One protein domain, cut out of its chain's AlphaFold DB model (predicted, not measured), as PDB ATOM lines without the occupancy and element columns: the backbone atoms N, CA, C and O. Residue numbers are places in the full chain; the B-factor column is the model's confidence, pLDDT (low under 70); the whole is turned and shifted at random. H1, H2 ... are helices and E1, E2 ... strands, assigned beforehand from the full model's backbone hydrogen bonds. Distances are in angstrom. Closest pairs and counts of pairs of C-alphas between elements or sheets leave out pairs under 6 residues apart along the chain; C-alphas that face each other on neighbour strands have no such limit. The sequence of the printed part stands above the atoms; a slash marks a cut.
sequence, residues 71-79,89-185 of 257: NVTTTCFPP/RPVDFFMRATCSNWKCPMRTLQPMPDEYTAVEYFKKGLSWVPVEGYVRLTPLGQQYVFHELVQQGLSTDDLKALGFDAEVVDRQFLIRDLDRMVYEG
ATOM      1  N   ASN A  71      29.083  30.053 -21.391       91.12
ATOM      2  CA  ASN A  71      28.945  28.604 -21.388       91.12
ATOM      3  C   ASN A  71      27.511  28.243 -21.786       91.12
ATOM      4  O   ASN A  71      26.568  28.692 -21.129       91.12
ATOM      5  N   VAL A  72      27.349  27.470 -22.859       87.38
ATOM      6  CA  VAL A  72      26.033  27.156 -23.422       87.38
ATOM      7  C   VAL A  72      25.587  25.767 -22.999       87.38
ATOM      8  O   VAL A  72      26.289  24.780 -23.197       87.38
ATOM      9  N   THR A  73      24.392  25.697 -22.427       82.31
ATOM     10  CA  THR A  73      23.741  24.456 -22.013       82.31
ATOM     11  C   THR A  73      22.496  24.218 -22.851       82.31
ATOM     12  O   THR A  73      21.628  25.092 -22.924       82.31
ATOM     13  N   THR A  74      22.381  23.025 -23.427       78.38
ATOM     14  CA  THR A  74      21.174  22.566 -24.121       78.38
ATOM     15  C   THR A  74      20.196  21.964 -23.118       78.38
ATOM     16  O   THR A  74      20.546  21.061 -22.364       78.38
ATOM     17  N   THR A  75      18.965  22.462 -23.109       71.75
ATOM     18  CA  THR A  75      17.834  21.883 -22.381       71.75
ATOM     19  C   THR A  75      16.916  21.199 -23.395       71.75
ATOM     20  O   THR A  75      16.590  21.777 -24.430       71.75
ATOM     21  N   CYS A  76      16.537  19.957 -23.105       62.50
ATOM     22  CA  CYS A  76      15.625  19.151 -23.910       62.50
ATOM     23  C   CYS A  76      14.419  18.778 -23.046       62.50
ATOM     24  O   CYS A  76      14.607  18.281 -21.934       62.50
ATOM     25  N   PHE A  77      13.207  19.001 -23.559       61.97
ATOM     26  CA  PHE A  77      11.978  18.465 -22.973       61.97
ATOM     27  C   PHE A  77      11.547  17.232 -23.753       61.97
ATOM     28  O   PHE A  77      10.871  17.378 -24.775       61.97
ATOM     29  N   PRO A  78      11.915  16.013 -23.313       52.06
ATOM     30  CA  PRO A  78      11.315  14.825 -23.892       52.06
ATOM     31  C   PRO A  78       9.797  14.859 -23.641       52.06
ATOM     32  O   PRO A  78       9.361  15.303 -22.570       52.06
ATOM     33  N   PRO A  79       8.970  14.393 -24.592       48.34
ATOM     34  CA  PRO A  79       7.565  14.180 -24.316       48.34
ATOM     35  C   PRO A  79       7.473  13.010 -23.329       48.34
ATOM     36  O   PRO A  79       7.641  11.863 -23.708       48.34
ATOM     37  N   ARG A  89       6.397  13.593 -31.874       45.28
ATOM     38  CA  ARG A  89       6.007  14.914 -31.386       45.28
ATOM     39  C   ARG A  89       7.233  15.824 -31.285       45.28
ATOM     40  O   ARG A  89       8.313  15.358 -30.926       45.28
ATOM     41  N   PRO A  90       7.077  17.128 -31.577       48.91
ATOM     42  CA  PRO A  90       8.181  18.075 -31.525       48.91
ATOM     43  C   PRO A  90       8.755  18.129 -30.108       48.91
ATOM     44  O   PRO A  90       8.049  18.423 -29.145       48.91
ATOM     45  N   VAL A  91      10.043  17.816 -29.997       55.19
ATOM     46  CA  VAL A  91      10.827  17.980 -28.776       55.19
ATOM     47  C   VAL A  91      11.234  19.448 -28.693       55.19
ATOM     48  O   VAL A  91      11.846  19.971 -29.628       55.19
ATOM     49  N   ASP A  92      10.908  20.115 -27.586       59.84
ATOM     50  CA  ASP A  92      11.430  21.457 -27.341       59.84
ATOM     51  C   ASP A  92      12.919  21.343 -27.002       59.84
ATOM     52  O   ASP A  92      13.304  20.859 -25.932       59.84
ATOM     53  N   PHE A  93      13.753  21.799 -27.933       63.66
ATOM     54  CA  PHE A  93      15.184  21.973 -27.742       63.66
ATOM     55  C   PHE A  93      15.500  23.453 -27.674       63.66
ATOM     56  O   PHE A  93      15.193  24.209 -28.597       63.66
ATOM     57  N   PHE A  94      16.161  23.859 -26.601       72.06
ATOM     58  CA  PHE A  94      16.652  25.216 -26.502       72.06
ATOM     59  C   PHE A  94      17.952  25.297 -25.732       72.06
ATOM     60  O   PHE A  94      18.275  24.473 -24.879       72.06
ATOM     61  N   MET A  95      18.710  26.330 -26.045       76.56
ATOM     62  CA  MET A  95      20.010  26.592 -25.474       76.56
ATOM     63  C   MET A  95      19.948  27.814 -24.573       76.56
ATOM     64  O   MET A  95      19.196  28.757 -24.817       76.56
ATOM     65  N   ARG A  96      20.746  27.802 -23.512       79.50
ATOM     66  CA  ARG A  96      20.943  28.955 -22.634       79.50
ATOM     67  C   ARG A  96      22.418  29.181 -22.412       79.50
ATOM     68  O   ARG A  96      23.155  28.236 -22.155       79.50
ATOM     69  N   ALA A  97      22.835  30.435 -22.498       88.06
ATOM     70  CA  ALA A  97      24.184  30.851 -22.173       88.06
ATOM     71  C   ALA A  97      24.229  31.371 -20.733       88.06
ATOM     72  O   ALA A  97      23.453  32.244 -20.347       88.06
ATOM     73  N   THR A  98      25.168  30.861 -19.944       88.88
ATOM     74  CA  THR A  98      25.466  31.309 -18.578       88.88
ATOM     75  C   THR A  98      26.926  31.719 -18.479       88.88
ATOM     76  O   THR A  98      27.766  31.268 -19.257       88.88
ATOM     77  N   CYS A  99      27.263  32.606 -17.545       90.38
ATOM     78  CA  CYS A  99      28.657  32.961 -17.335       90.38
ATOM     79  C   CYS A  99      29.437  31.781 -16.739       90.38
ATOM     80  O   CYS A  99      29.027  31.202 -15.736       90.38
ATOM     81  N   SER A 100      30.615  31.480 -17.291       91.62
ATOM     82  CA  SER A 100      31.543  30.497 -16.711       91.62
ATOM     83  C   SER A 100      32.054  30.884 -15.315       91.62
ATOM     84  O   SER A 100      32.513  30.031 -14.557       91.62
ATOM     85  N   ASN A 101      31.956  32.165 -14.944       89.62
ATOM     86  CA  ASN A 101      32.164  32.616 -13.575       89.62
ATOM     87  C   ASN A 101      30.858  32.466 -12.779       89.62
ATOM     88  O   ASN A 101      29.959  33.289 -12.916       89.62
ATOM     89  N   TRP A 102      30.798  31.466 -11.899       81.50
ATOM     90  CA  TRP A 102      29.615  31.141 -11.088       81.50
ATOM     91  C   TRP A 102      29.111  32.285 -10.193       81.50
ATOM     92  O   TRP A 102      27.952  32.280  -9.791       81.50
ATOM     93  N   LYS A 103      29.965  33.267  -9.866       85.44
ATOM     94  CA  LYS A 103      29.567  34.455  -9.091       85.44
ATOM     95  C   LYS A 103      28.898  35.530  -9.947       85.44
ATOM     96  O   LYS A 103      28.309  36.458  -9.402       85.44
ATOM     97  N   CYS A 104      29.053  35.467 -11.267       84.25
ATOM     98  CA  CYS A 104      28.483  36.444 -12.179       84.25
ATOM     99  C   CYS A 104      27.042  36.039 -12.528       84.25
ATOM    100  O   CYS A 104      26.839  34.938 -13.037       84.25
ATOM    101  N   PRO A 105      26.047  36.923 -12.330       80.94
ATOM    102  CA  PRO A 105      24.649  36.606 -12.623       80.94
ATOM    103  C   PRO A 105      24.319  36.668 -14.124       80.94
ATOM    104  O   PRO A 105      23.176  36.435 -14.512       80.94
ATOM    105  N   MET A 106      25.293  37.009 -14.975       84.12
ATOM    106  CA  MET A 106      25.085  37.169 -16.408       84.12
ATOM    107  C   MET A 106      24.661  35.849 -17.056       84.12
ATOM    108  O   MET A 106      25.362  34.836 -16.964       84.12
ATOM    109  N   ARG A 107      23.527  35.886 -17.753       83.56
ATOM    110  CA  ARG A 107      22.947  34.761 -18.493       83.56
ATOM    111  C   ARG A 107      21.904  35.242 -19.497       83.56
ATOM    112  O   ARG A 107      21.394  36.353 -19.369       83.56
ATOM    113  N   THR A 108      21.547  34.398 -20.453       80.38
ATOM    114  CA  THR A 108      20.333  34.575 -21.261       80.38
ATOM    115  C   THR A 108      19.122  34.118 -20.449       80.38
ATOM    116  O   THR A 108      19.111  32.977 -19.985       80.38
ATOM    117  N   LEU A 109      18.111  34.973 -20.263       71.00
ATOM    118  CA  LEU A 109      16.867  34.560 -19.596       71.00
ATOM    119  C   LEU A 109      15.982  33.723 -20.506       71.00
ATOM    120  O   LEU A 109      15.338  32.782 -20.048       71.00
ATOM    121  N   GLN A 110      15.973  34.057 -21.794       69.94
ATOM    122  CA  GLN A 110      15.140  33.371 -22.759       69.94
ATOM    123  C   GLN A 110      15.840  32.133 -23.345       69.94
ATOM    124  O   GLN A 110      17.063  32.130 -23.523       69.94
ATOM    125  N   PRO A 111      15.062  31.083 -23.639       70.62
ATOM    126  CA  PRO A 111      15.511  29.909 -24.372       70.62
ATOM    127  C   PRO A 111      15.861  30.295 -25.812       70.62
ATOM    128  O   PRO A 111      15.069  30.935 -26.501       70.62
ATOM    129  N   MET A 112      17.050  29.910 -26.269       75.12
ATOM    130  CA  MET A 112      17.573  30.268 -27.588       75.12
ATOM    131  C   MET A 112      17.512  29.065 -28.531       75.12
ATOM    132  O   MET A 112      17.719  27.936 -28.085       75.12
ATOM    133  N   PRO A 113      17.244  29.269 -29.830       71.50
ATOM    134  CA  PRO A 113      17.076  28.165 -30.776       71.50
ATOM    135  C   PRO A 113      18.373  27.393 -31.050       71.50
ATOM    136  O   PRO A 113      18.324  26.223 -31.421       71.50
ATOM    137  N   ASP A 114      19.526  28.037 -30.875       76.25
ATOM    138  CA  ASP A 114      20.838  27.482 -31.186       76.25
ATOM    139  C   ASP A 114      21.947  28.166 -30.365       76.25
ATOM    140  O   ASP A 114      21.733  29.190 -29.705       76.25
ATOM    141  N   GLU A 115      23.141  27.574 -30.408       83.75
ATOM    142  CA  GLU A 115      24.295  27.992 -29.608       83.75
ATOM    143  C   GLU A 115      24.779  29.382 -30.009       83.75
ATOM    144  O   GLU A 115      25.066  30.215 -29.148       83.75
ATOM    145  N   TYR A 116      24.838  29.644 -31.314       85.62
ATOM    146  CA  TYR A 116      25.322  30.903 -31.858       85.62
ATOM    147  C   TYR A 116      24.434  32.061 -31.398       85.62
ATOM    148  O   TYR A 116      24.929  33.051 -30.853       85.62
ATOM    149  N   THR A 117      23.116  31.900 -31.516       82.12
ATOM    150  CA  THR A 117      22.138  32.883 -31.046       82.12
ATOM    151  C   THR A 117      22.266  33.106 -29.537       82.12
ATOM    152  O   THR A 117      22.290  34.253 -29.090       82.12
ATOM    153  N   ALA A 118      22.439  32.044 -28.742       84.25
ATOM    154  CA  ALA A 118      22.626  32.171 -27.296       84.25
ATOM    155  C   ALA A 118      23.880  32.969 -26.918       84.25
ATOM    156  O   ALA A 118      23.825  33.841 -26.045       84.25
ATOM    157  N   VAL A 119      25.000  32.700 -27.588       89.06
ATOM    158  CA  VAL A 119      26.268  33.405 -27.369       89.06
ATOM    159  C   VAL A 119      26.156  34.873 -27.775       89.06
ATOM    160  O   VAL A 119      26.578  35.745 -27.016       89.06
ATOM    161  N   GLU A 120      25.563  35.175 -28.927       87.25
ATOM    162  CA  GLU A 120      25.415  36.554 -29.402       87.25
ATOM    163  C   GLU A 120      24.504  37.388 -28.493       87.25
ATOM    164  O   GLU A 120      24.834  38.528 -28.159       87.25
ATOM    165  N   TYR A 121      23.398  36.817 -28.011       83.38
ATOM    166  CA  TYR A 121      22.536  37.483 -27.030       83.38
ATOM    167  C   TYR A 121      23.241  37.719 -25.696       83.38
ATOM    168  O   TYR A 121      23.168  38.815 -25.133       83.38
ATOM    169  N   PHE A 122      23.976  36.714 -25.216       87.81
ATOM    170  CA  PHE A 122      24.786  36.838 -24.012       87.81
ATOM    171  C   PHE A 122      25.822  37.957 -24.144       87.81
ATOM    172  O   PHE A 122      25.922  38.800 -23.258       87.81
ATOM    173  N   LYS A 123      26.560  38.021 -25.258       87.62
ATOM    174  CA  LYS A 123      27.582  39.054 -25.500       87.62
ATOM    175  C   LYS A 123      27.004  40.464 -25.505       87.62
ATOM    176  O   LYS A 123      27.649  41.388 -25.021       87.62
ATOM    177  N   LYS A 124      25.781  40.632 -26.011       85.19
ATOM    178  CA  LYS A 124      25.104  41.934 -26.057       85.19
ATOM    179  C   LYS A 124      24.583  42.409 -24.698       85.19
ATOM    180  O   LYS A 124      24.013  43.491 -24.624       85.19
ATOM    181  N   GLY A 125      24.745  41.634 -23.622       76.75
ATOM    182  CA  GLY A 125      24.216  42.037 -22.319       76.75
ATOM    183  C   GLY A 125      22.692  41.933 -22.238       76.75
ATOM    184  O   GLY A 125      22.092  42.444 -21.296       76.75
ATOM    185  N   LEU A 126      22.052  41.285 -23.217       71.31
ATOM    186  CA  LEU A 126      20.600  41.257 -23.380       71.31
ATOM    187  C   LEU A 126      19.971  40.178 -22.505       71.31
ATOM    188  O   LEU A 126      19.167  39.373 -22.962       71.31
ATOM    189  N   SER A 127      20.341  40.158 -21.225       61.94
ATOM    190  CA  SER A 127      19.717  39.261 -20.261       61.94
ATOM    191  C   SER A 127      18.208  39.489 -20.200       61.94
ATOM    192  O   SER A 127      17.491  38.514 -20.071       61.94
ATOM    193  N   TRP A 128      17.737  40.728 -20.388       54.72
ATOM    194  CA  TRP A 128      16.356  41.157 -20.118       54.72
ATOM    195  C   TRP A 128      15.612  41.715 -21.334       54.72
ATOM    196  O   TRP A 128      14.502  42.214 -21.186       54.72
ATOM    197  N   VAL A 129      16.222  41.685 -22.522       57.72
ATOM    198  CA  VAL A 129      15.561  42.181 -23.734       57.72
ATOM    199  C   VAL A 129      14.895  40.996 -24.421       57.72
ATOM    200  O   VAL A 129      15.607  40.074 -24.830       57.72
ATOM    201  N   PRO A 130      13.558  40.993 -24.531       50.66
ATOM    202  CA  PRO A 130      12.845  39.910 -25.179       50.66
ATOM    203  C   PRO A 130      13.256  39.836 -26.642       50.66
ATOM    204  O   PRO A 130      13.272  40.849 -27.342       50.66
ATOM    205  N   VAL A 131      13.560  38.637 -27.123       54.34
ATOM    206  CA  VAL A 131      13.567  38.381 -28.560       54.34
ATOM    207  C   VAL A 131      12.116  38.432 -29.019       54.34
ATOM    208  O   VAL A 131      11.268  37.735 -28.454       54.34
ATOM    209  N   GLU A 132      11.808  39.236 -30.036       43.91
ATOM    210  CA  GLU A 132      10.545  39.076 -30.760       43.91
ATOM    211  C   GLU A 132      10.478  37.632 -31.268       43.91
ATOM    212  O   GLU A 132      11.248  37.229 -32.139       43.91
ATOM    213  N   GLY A 133       9.592  36.829 -30.678       47.50
ATOM    214  CA  GLY A 133       9.453  35.427 -31.046       47.50
ATOM    215  C   GLY A 133       9.797  34.422 -29.949       47.50
ATOM    216  O   GLY A 133      10.522  33.467 -30.218       47.50
ATOM    217  N   TYR A 134       9.118  34.483 -28.796       50.59
ATOM    218  CA  TYR A 134       8.939  33.343 -27.861       50.59
ATOM    219  C   TYR A 134       8.294  32.085 -28.524       50.59
ATOM    220  O   TYR A 134       7.938  31.102 -27.877       50.59
ATOM    221  N   VAL A 135       8.129  32.127 -29.849       48.09
ATOM    222  CA  VAL A 135       7.207  31.404 -30.732       48.09
ATOM    223  C   VAL A 135       7.704  29.998 -31.089       48.09
ATOM    224  O   VAL A 135       7.040  29.285 -31.835       48.09
ATOM    225  N   ARG A 136       8.852  29.551 -30.563       54.12
ATOM    226  CA  ARG A 136       9.367  28.199 -30.847       54.12
ATOM    227  C   ARG A 136       9.146  27.168 -29.749       54.12
ATOM    228  O   ARG A 136       9.348  25.996 -30.032       54.12
ATOM    229  N   LEU A 137       8.742  27.574 -28.546       60.25
ATOM    230  CA  LEU A 137       8.436  26.616 -27.487       60.25
ATOM    231  C   LEU A 137       6.985  26.156 -27.562       60.25
ATOM    232  O   LEU A 137       6.077  26.980 -27.706       60.25
ATOM    233  N   THR A 138       6.760  24.856 -27.377       64.50
ATOM    234  CA  THR A 138       5.416  24.350 -27.088       64.50
ATOM    235  C   THR A 138       4.886  24.965 -25.783       64.50
ATOM    236  O   THR A 138       5.674  25.396 -24.932       64.50
ATOM    237  N   PRO A 139       3.560  24.967 -25.550       67.56
ATOM    238  CA  PRO A 139       2.988  25.427 -24.284       67.56
ATOM    239  C   PRO A 139       3.633  24.790 -23.038       67.56
ATOM    240  O   PRO A 139       3.743  25.442 -22.003       67.56
ATOM    241  N   LEU A 140       4.114  23.544 -23.144       66.69
ATOM    242  CA  LEU A 140       4.814  22.851 -22.061       66.69
ATOM    243  C   LEU A 140       6.207  23.447 -21.797       66.69
ATOM    244  O   LEU A 140       6.555  23.712 -20.646       66.69
ATOM    245  N   GLY A 141       6.986  23.714 -22.850       68.38
ATOM    246  CA  GLY A 141       8.277  24.392 -22.735       68.38
ATOM    247  C   GLY A 141       8.137  25.791 -22.131       68.38
ATOM    248  O   GLY A 141       8.935  26.188 -21.281       68.38
ATOM    249  N   GLN A 142       7.075  26.518 -22.496       69.88
ATOM    250  CA  GLN A 142       6.777  27.826 -21.907       69.88
ATOM    251  C   GLN A 142       6.479  27.726 -20.402       69.88
ATOM    252  O   GLN A 142       7.020  28.514 -19.629       69.88
ATOM    253  N   GLN A 143       5.680  26.740 -19.974       70.44
ATOM    254  CA  GLN A 143       5.380  26.504 -18.555       70.44
ATOM    255  C   GLN A 143       6.631  26.172 -17.736       70.44
ATOM    256  O   GLN A 143       6.783  26.667 -16.619       70.44
ATOM    257  N   TYR A 144       7.547  25.368 -18.280       71.19
ATOM    258  CA  TYR A 144       8.780  25.037 -17.573       71.19
ATOM    259  C   TYR A 144       9.667  26.265 -17.367       71.19
ATOM    260  O   TYR A 144      10.101  26.539 -16.247       71.19
ATOM    261  N   VAL A 145       9.921  27.019 -18.443       72.19
ATOM    262  CA  VAL A 145      10.754  28.227 -18.369       72.19
ATOM    263  C   VAL A 145      10.124  29.238 -17.416       72.19
ATOM    264  O   VAL A 145      10.833  29.821 -16.602       72.19
ATOM    265  N   PHE A 146       8.797  29.389 -17.450       72.62
ATOM    266  CA  PHE A 146       8.069  30.211 -16.489       72.62
ATOM    267  C   PHE A 146       8.371  29.795 -15.044       72.62
ATOM    268  O   PHE A 146       8.826  30.616 -14.250       72.62
ATOM    269  N   HIS A 147       8.182  28.516 -14.704       71.81
ATOM    270  CA  HIS A 147       8.397  28.023 -13.344       71.81
ATOM    271  C   HIS A 147       9.846  28.209 -12.872       71.81
ATOM    272  O   HIS A 147      10.087  28.627 -11.739       71.81
ATOM    273  N   GLU A 148      10.822  27.955 -13.740       73.19
ATOM    274  CA  GLU A 148      12.233  28.154 -13.417       73.19
ATOM    275  C   GLU A 148      12.570  29.633 -13.160       73.19
ATOM    276  O   GLU A 148      13.262  29.955 -12.193       73.19
ATOM    277  N   LEU A 149      12.059  30.550 -13.988       73.56
ATOM    278  CA  LEU A 149      12.265  31.988 -13.804       73.56
ATOM    279  C   LEU A 149      11.603  32.495 -12.511       73.56
ATOM    280  O   LEU A 149      12.189  33.309 -11.795       73.56
ATOM    281  N   VAL A 150      10.428  31.963 -12.160       74.56
ATOM    282  CA  VAL A 150       9.759  32.246 -10.879       74.56
ATOM    283  C   VAL A 150      10.589  31.749  -9.692       74.56
ATOM    284  O   VAL A 150      10.765  32.488  -8.724       74.56
ATOM    285  N   GLN A 151      11.149  30.533  -9.758       71.25
ATOM    286  CA  GLN A 151      12.049  30.001  -8.720       71.25
ATOM    287  C   GLN A 151      13.320  30.838  -8.548       71.25
ATOM    288  O   GLN A 151      13.891  30.897  -7.461       71.25
ATOM    289  N   GLN A 152      13.755  31.507  -9.612       67.50
ATOM    290  CA  GLN A 152      14.906  32.405  -9.604       67.50
ATOM    291  C   GLN A 152      14.568  33.815  -9.093       67.50
ATOM    292  O   GLN A 152      15.461  34.657  -9.005       67.50
ATOM    293  N   GLY A 153      13.307  34.066  -8.725       70.62
ATOM    294  CA  GLY A 153      12.872  35.292  -8.063       70.62
ATOM    295  C   GLY A 153      12.535  36.450  -9.000       70.62
ATOM    296  O   GLY A 153      12.517  37.589  -8.538       70.62
ATOM    297  N   LEU A 154      12.278  36.195 -10.288       74.69
ATOM    298  CA  LEU A 154      11.801  37.241 -11.197       74.69
ATOM    299  C   LEU A 154      10.414  37.749 -10.773       74.69
ATOM    300  O   LEU A 154       9.585  36.979 -10.277       74.69
ATOM    301  N   SER A 155      10.172  39.048 -10.967       76.12
ATOM    302  CA  SER A 155       8.885  39.674 -10.653       76.12
ATOM    303  C   SER A 155       7.834  39.421 -11.742       76.12
ATOM    304  O   SER A 155       8.154  39.009 -12.860       76.12
ATOM    305  N   THR A 156       6.565  39.695 -11.430       80.50
ATOM    306  CA  THR A 156       5.464  39.654 -12.407       80.50
ATOM    307  C   THR A 156       5.725  40.580 -13.591       80.50
ATOM    308  O   THR A 156       5.478  40.199 -14.732       80.50
ATOM    309  N   ASP A 157       6.259  41.773 -13.328       75.38
ATOM    310  CA  ASP A 157       6.516  42.785 -14.351       75.38
ATOM    311  C   ASP A 157       7.671  42.368 -15.267       75.38
ATOM    312  O   ASP A 157       7.562  42.514 -16.484       75.38
ATOM    313  N   ASP A 158       8.722  41.753 -14.711       71.94
ATOM    314  CA  ASP A 158       9.824  41.193 -15.505       71.94
ATOM    315  C   ASP A 158       9.322  40.084 -16.438       71.94
ATOM    316  O   ASP A 158       9.683  40.036 -17.611       71.94
ATOM    317  N   LEU A 159       8.458  39.194 -15.943       74.94
ATOM    318  CA  LEU A 159       7.912  38.089 -16.735       74.94
ATOM    319  C   LEU A 159       6.965  38.579 -17.837       74.94
ATOM    320  O   LEU A 159       7.032  38.093 -18.966       74.94
ATOM    321  N   LYS A 160       6.130  39.584 -17.558       78.75
ATOM    322  CA  LYS A 160       5.297  40.229 -18.587       78.75
ATOM    323  C   LYS A 160       6.152  40.932 -19.635       78.75
ATOM    324  O   LYS A 160       5.899  40.782 -20.827       78.75
ATOM    325  N   ALA A 161       7.197  41.645 -19.206       68.50
ATOM    326  CA  ALA A 161       8.145  42.279 -20.115       68.50
ATOM    327  C   ALA A 161       8.832  41.247 -21.017       68.50
ATOM    328  O   ALA A 161       9.035  41.524 -22.192       68.50
ATOM    329  N   LEU A 162       9.108  40.040 -20.511       67.62
ATOM    330  CA  LEU A 162       9.658  38.914 -21.274       67.62
ATOM    331  C   LEU A 162       8.690  38.293 -22.298       67.62
ATOM    332  O   LEU A 162       9.118  37.423 -23.058       67.62
ATOM    333  N   GLY A 163       7.431  38.742 -22.356       68.00
ATOM    334  CA  GLY A 163       6.441  38.315 -23.347       68.00
ATOM    335  C   GLY A 163       5.559  37.140 -22.920       68.00
ATOM    336  O   GLY A 163       4.875  36.567 -23.767       68.00
ATOM    337  N   PHE A 164       5.559  36.767 -21.634       71.50
ATOM    338  CA  PHE A 164       4.580  35.815 -21.106       71.50
ATOM    339  C   PHE A 164       3.177  36.429 -21.066       71.50
ATOM    340  O   PHE A 164       3.019  37.632 -20.858       71.50
ATOM    341  N   ASP A 165       2.155  35.583 -21.220       75.44
ATOM    342  CA  ASP A 165       0.758  36.000 -21.098       75.44
ATOM    343  C   ASP A 165       0.496  36.614 -19.714       75.44
ATOM    344  O   ASP A 165       0.729  35.983 -18.678       75.44
ATOM    345  N   ALA A 166       0.023  37.861 -19.703       77.94
ATOM    346  CA  ALA A 166      -0.139  38.633 -18.480       77.94
ATOM    347  C   ALA A 166      -1.162  38.016 -17.513       77.94
ATOM    348  O   ALA A 166      -0.922  38.032 -16.305       77.94
ATOM    349  N   GLU A 167      -2.255  37.435 -18.018       79.00
ATOM    350  CA  GLU A 167      -3.282  36.809 -17.178       79.00
ATOM    351  C   GLU A 167      -2.758  35.523 -16.535       79.00
ATOM    352  O   GLU A 167      -3.028  35.246 -15.362       79.00
ATOM    353  N   VAL A 168      -1.972  34.743 -17.285       75.62
ATOM    354  CA  VAL A 168      -1.339  33.518 -16.775       75.62
ATOM    355  C   VAL A 168      -0.309  33.848 -15.696       75.62
ATOM    356  O   VAL A 168      -0.305  33.196 -14.648       75.62
ATOM    357  N   VAL A 169       0.529  34.868 -15.920       79.56
ATOM    358  CA  VAL A 169       1.526  35.339 -14.944       79.56
ATOM    359  C   VAL A 169       0.835  35.765 -13.647       79.56
ATOM    360  O   VAL A 169       1.177  35.259 -12.577       79.56
ATOM    361  N   ASP A 170      -0.173  36.636 -13.738       82.44
ATOM    362  CA  ASP A 170      -0.874  37.169 -12.565       82.44
ATOM    363  C   ASP A 170      -1.588  36.070 -11.776       82.44
ATOM    364  O   ASP A 170      -1.487  36.013 -10.548       82.44
ATOM    365  N   ARG A 171      -2.252  35.136 -12.469       80.19
ATOM    366  CA  ARG A 171      -2.919  33.999 -11.823       80.19
ATOM    367  C   ARG A 171      -1.928  33.107 -11.072       80.19
ATOM    368  O   ARG A 171      -2.227  32.686  -9.960       80.19
ATOM    369  N   GLN A 172      -0.776  32.798 -11.661       75.81
ATOM    370  CA  GLN A 172       0.213  31.911 -11.040       75.81
ATOM    371  C   GLN A 172       0.853  32.534  -9.794       75.81
ATOM    372  O   GLN A 172       1.018  31.851  -8.784       75.81
ATOM    373  N   PHE A 173       1.165  33.831  -9.826       79.56
ATOM    374  CA  PHE A 173       1.677  34.529  -8.643       79.56
ATOM    375  C   PHE A 173       0.620  34.651  -7.546       79.56
ATOM    376  O   PHE A 173       0.943  34.432  -6.382       79.56
ATOM    377  N   LEU A 174      -0.644  34.892  -7.909       79.94
ATOM    378  CA  LEU A 174      -1.751  34.876  -6.955       79.94
ATOM    379  C   LEU A 174      -1.893  33.508  -6.270       79.94
ATOM    380  O   LEU A 174      -2.023  33.454  -5.053       79.94
ATOM    381  N   ILE A 175      -1.840  32.406  -7.030       74.94
ATOM    382  CA  ILE A 175      -1.883  31.044  -6.468       74.94
ATOM    383  C   ILE A 175      -0.701  30.820  -5.524       74.94
ATOM    384  O   ILE A 175      -0.905  30.366  -4.404       74.94
ATOM    385  N   ARG A 176       0.518  31.200  -5.926       70.75
ATOM    386  CA  ARG A 176       1.716  31.077  -5.081       70.75
ATOM    387  C   ARG A 176       1.578  31.847  -3.767       70.75
ATOM    388  O   ARG A 176       1.979  31.348  -2.716       70.75
ATOM    389  N   ASP A 177       1.043  33.061  -3.824       72.88
ATOM    390  CA  ASP A 177       0.846  33.897  -2.642       72.88
ATOM    391  C   ASP A 177      -0.253  33.325  -1.734       72.88
ATOM    392  O   ASP A 177      -0.076  33.296  -0.517       72.88
ATOM    393  N   LEU A 178      -1.337  32.787  -2.305       71.38
ATOM    394  CA  LEU A 178      -2.372  32.059  -1.562       71.38
ATOM    395  C   LEU A 178      -1.813  30.791  -0.901       71.38
ATOM    396  O   LEU A 178      -2.026  30.588   0.292       71.38
ATOM    397  N   ASP A 179      -1.049  29.975  -1.628       62.22
ATOM    398  CA  ASP A 179      -0.407  28.769  -1.097       62.22
ATOM    399  C   ASP A 179       0.563  29.105   0.036       62.22
ATOM    400  O   ASP A 179       0.608  28.412   1.053       62.22
ATOM    401  N   ARG A 180       1.301  30.213  -0.087       59.53
ATOM    402  CA  ARG A 180       2.166  30.712   0.982       59.53
ATOM    403  C   ARG A 180       1.362  31.152   2.206       59.53
ATOM    404  O   ARG A 180       1.767  30.840   3.321       59.53
ATOM    405  N   MET A 181       0.222  31.820   2.023       60.50
ATOM    406  CA  MET A 181      -0.667  32.187   3.135       60.50
ATOM    407  C   MET A 181      -1.239  30.954   3.850       60.50
ATOM    408  O   MET A 181      -1.327  30.945   5.079       60.50
ATOM    409  N   VAL A 182      -1.589  29.907   3.096       58.47
ATOM    410  CA  VAL A 182      -2.077  28.627   3.634       58.47
ATOM    411  C   VAL A 182      -0.959  27.871   4.363       58.47
ATOM    412  O   VAL A 182      -1.184  27.356   5.457       58.47
ATOM    413  N   TYR A 183       0.252  27.829   3.799       51.50
ATOM    414  CA  TYR A 183       1.396  27.091   4.349       51.50
ATOM    415  C   TYR A 183       2.027  27.764   5.575       51.50
ATOM    416  O   TYR A 183       2.373  27.084   6.539       51.50
ATOM    417  N   GLU A 184       2.152  29.095   5.578       51.78
ATOM    418  CA  GLU A 184       2.692  29.852   6.719       51.78
ATOM    419  C   GLU A 184       1.701  29.938   7.893       51.78
ATOM    420  O   GLU A 184       2.023  30.534   8.921       51.78
ATOM    421  N   GLY A 185       0.509  29.339   7.766       46.03
ATOM    422  CA  GLY A 185      -0.508  29.354   8.811       46.03
ATOM    423  C   GLY A 185      -0.886  30.781   9.183       46.03
ATOM    424  O   GLY A 185      -0.953  31.108  10.370       46.03
TER     425      GLY A 185
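Overview. This is residues 71 to 79 and 89 to 185 of the 257 residues of an uncharacterized protein of Bifidobacterium pseudolongum (UniProt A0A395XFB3). A two-stranded ribbon, E1 and E2, has H1 packed on it, mainly on E2; H2 lies beside the ribbon, coming nearest to it with Gly 141 by Phe 77 and Asp 92, and past H2 lies the helical hairpin of H3 and H4, whose free end, residues 177 to 185, sticks out as an arm. Two long stretches with no named element, residues 100 to 114 and 124 to 138, come before and after H1. The printed part has 106 residues, in the order E1 E2 H1 H2 H3 H4, with an antiparallel sheet and a mixed class. It is compact, with a radius of gyration of the C-alphas of 14.9 A, and spans 47 by 38 by 23 A.

Along the chain. Find C-alpha 71 at (28.945, 28.604, -21.388); from there E1 runs to residue 77, 19.8 A away. After the cut, E2 takes residues 92 to 99, 23.0 A. H1 is residues 115 to 123, H2 residues 139 to 151, 18.6 A, and H3 residues 156 to 161. H4, residues 166 to 183, runs 25.6 A to C-alpha 183 at (1.396, 27.091, 4.349).

Arrangement. Look first at E1 and E2, antiparallel at 155 degrees, with N 73 and O 96 2.8 A apart, within hydrogen-bond range. The closest C-alphas of E2 and H1 are those of Ala 97 and Ala 118, 5.5 A. Those of E2 and H2 are Asp 92 and Gly 141, 6.3 A. H2 and H3 are close but not clearly touching, Phe 146 to Leu 159, 7.9 A between C-alphas. H3 and H4 form a helical hairpin and touch, at a shallow tilt of 19 degrees, opposite ways; their closest C-alphas are Lys 160 and Ala 166, 5.7 A, and H4 touches with residues 166 to 173 alone. H1 and H4 are apart. In H1, H2, H3 and H4 every O i to N i+4 pair is within hydrogen-bond range.

Size, cuts and confidence. The C-alphas of Tyr 116 and Gly 185 are the two farthest apart, 48.2 A. Residues 80 to 88 are not printed, and C-alphas 79 and 89 are 7.3 A apart across the cut. The links E2 to H1 and H1 to H2 are long. Mean pLDDT of the printed part is 71.6; look for values under 70 at residues 127 to 142 and 179 to 185, among others.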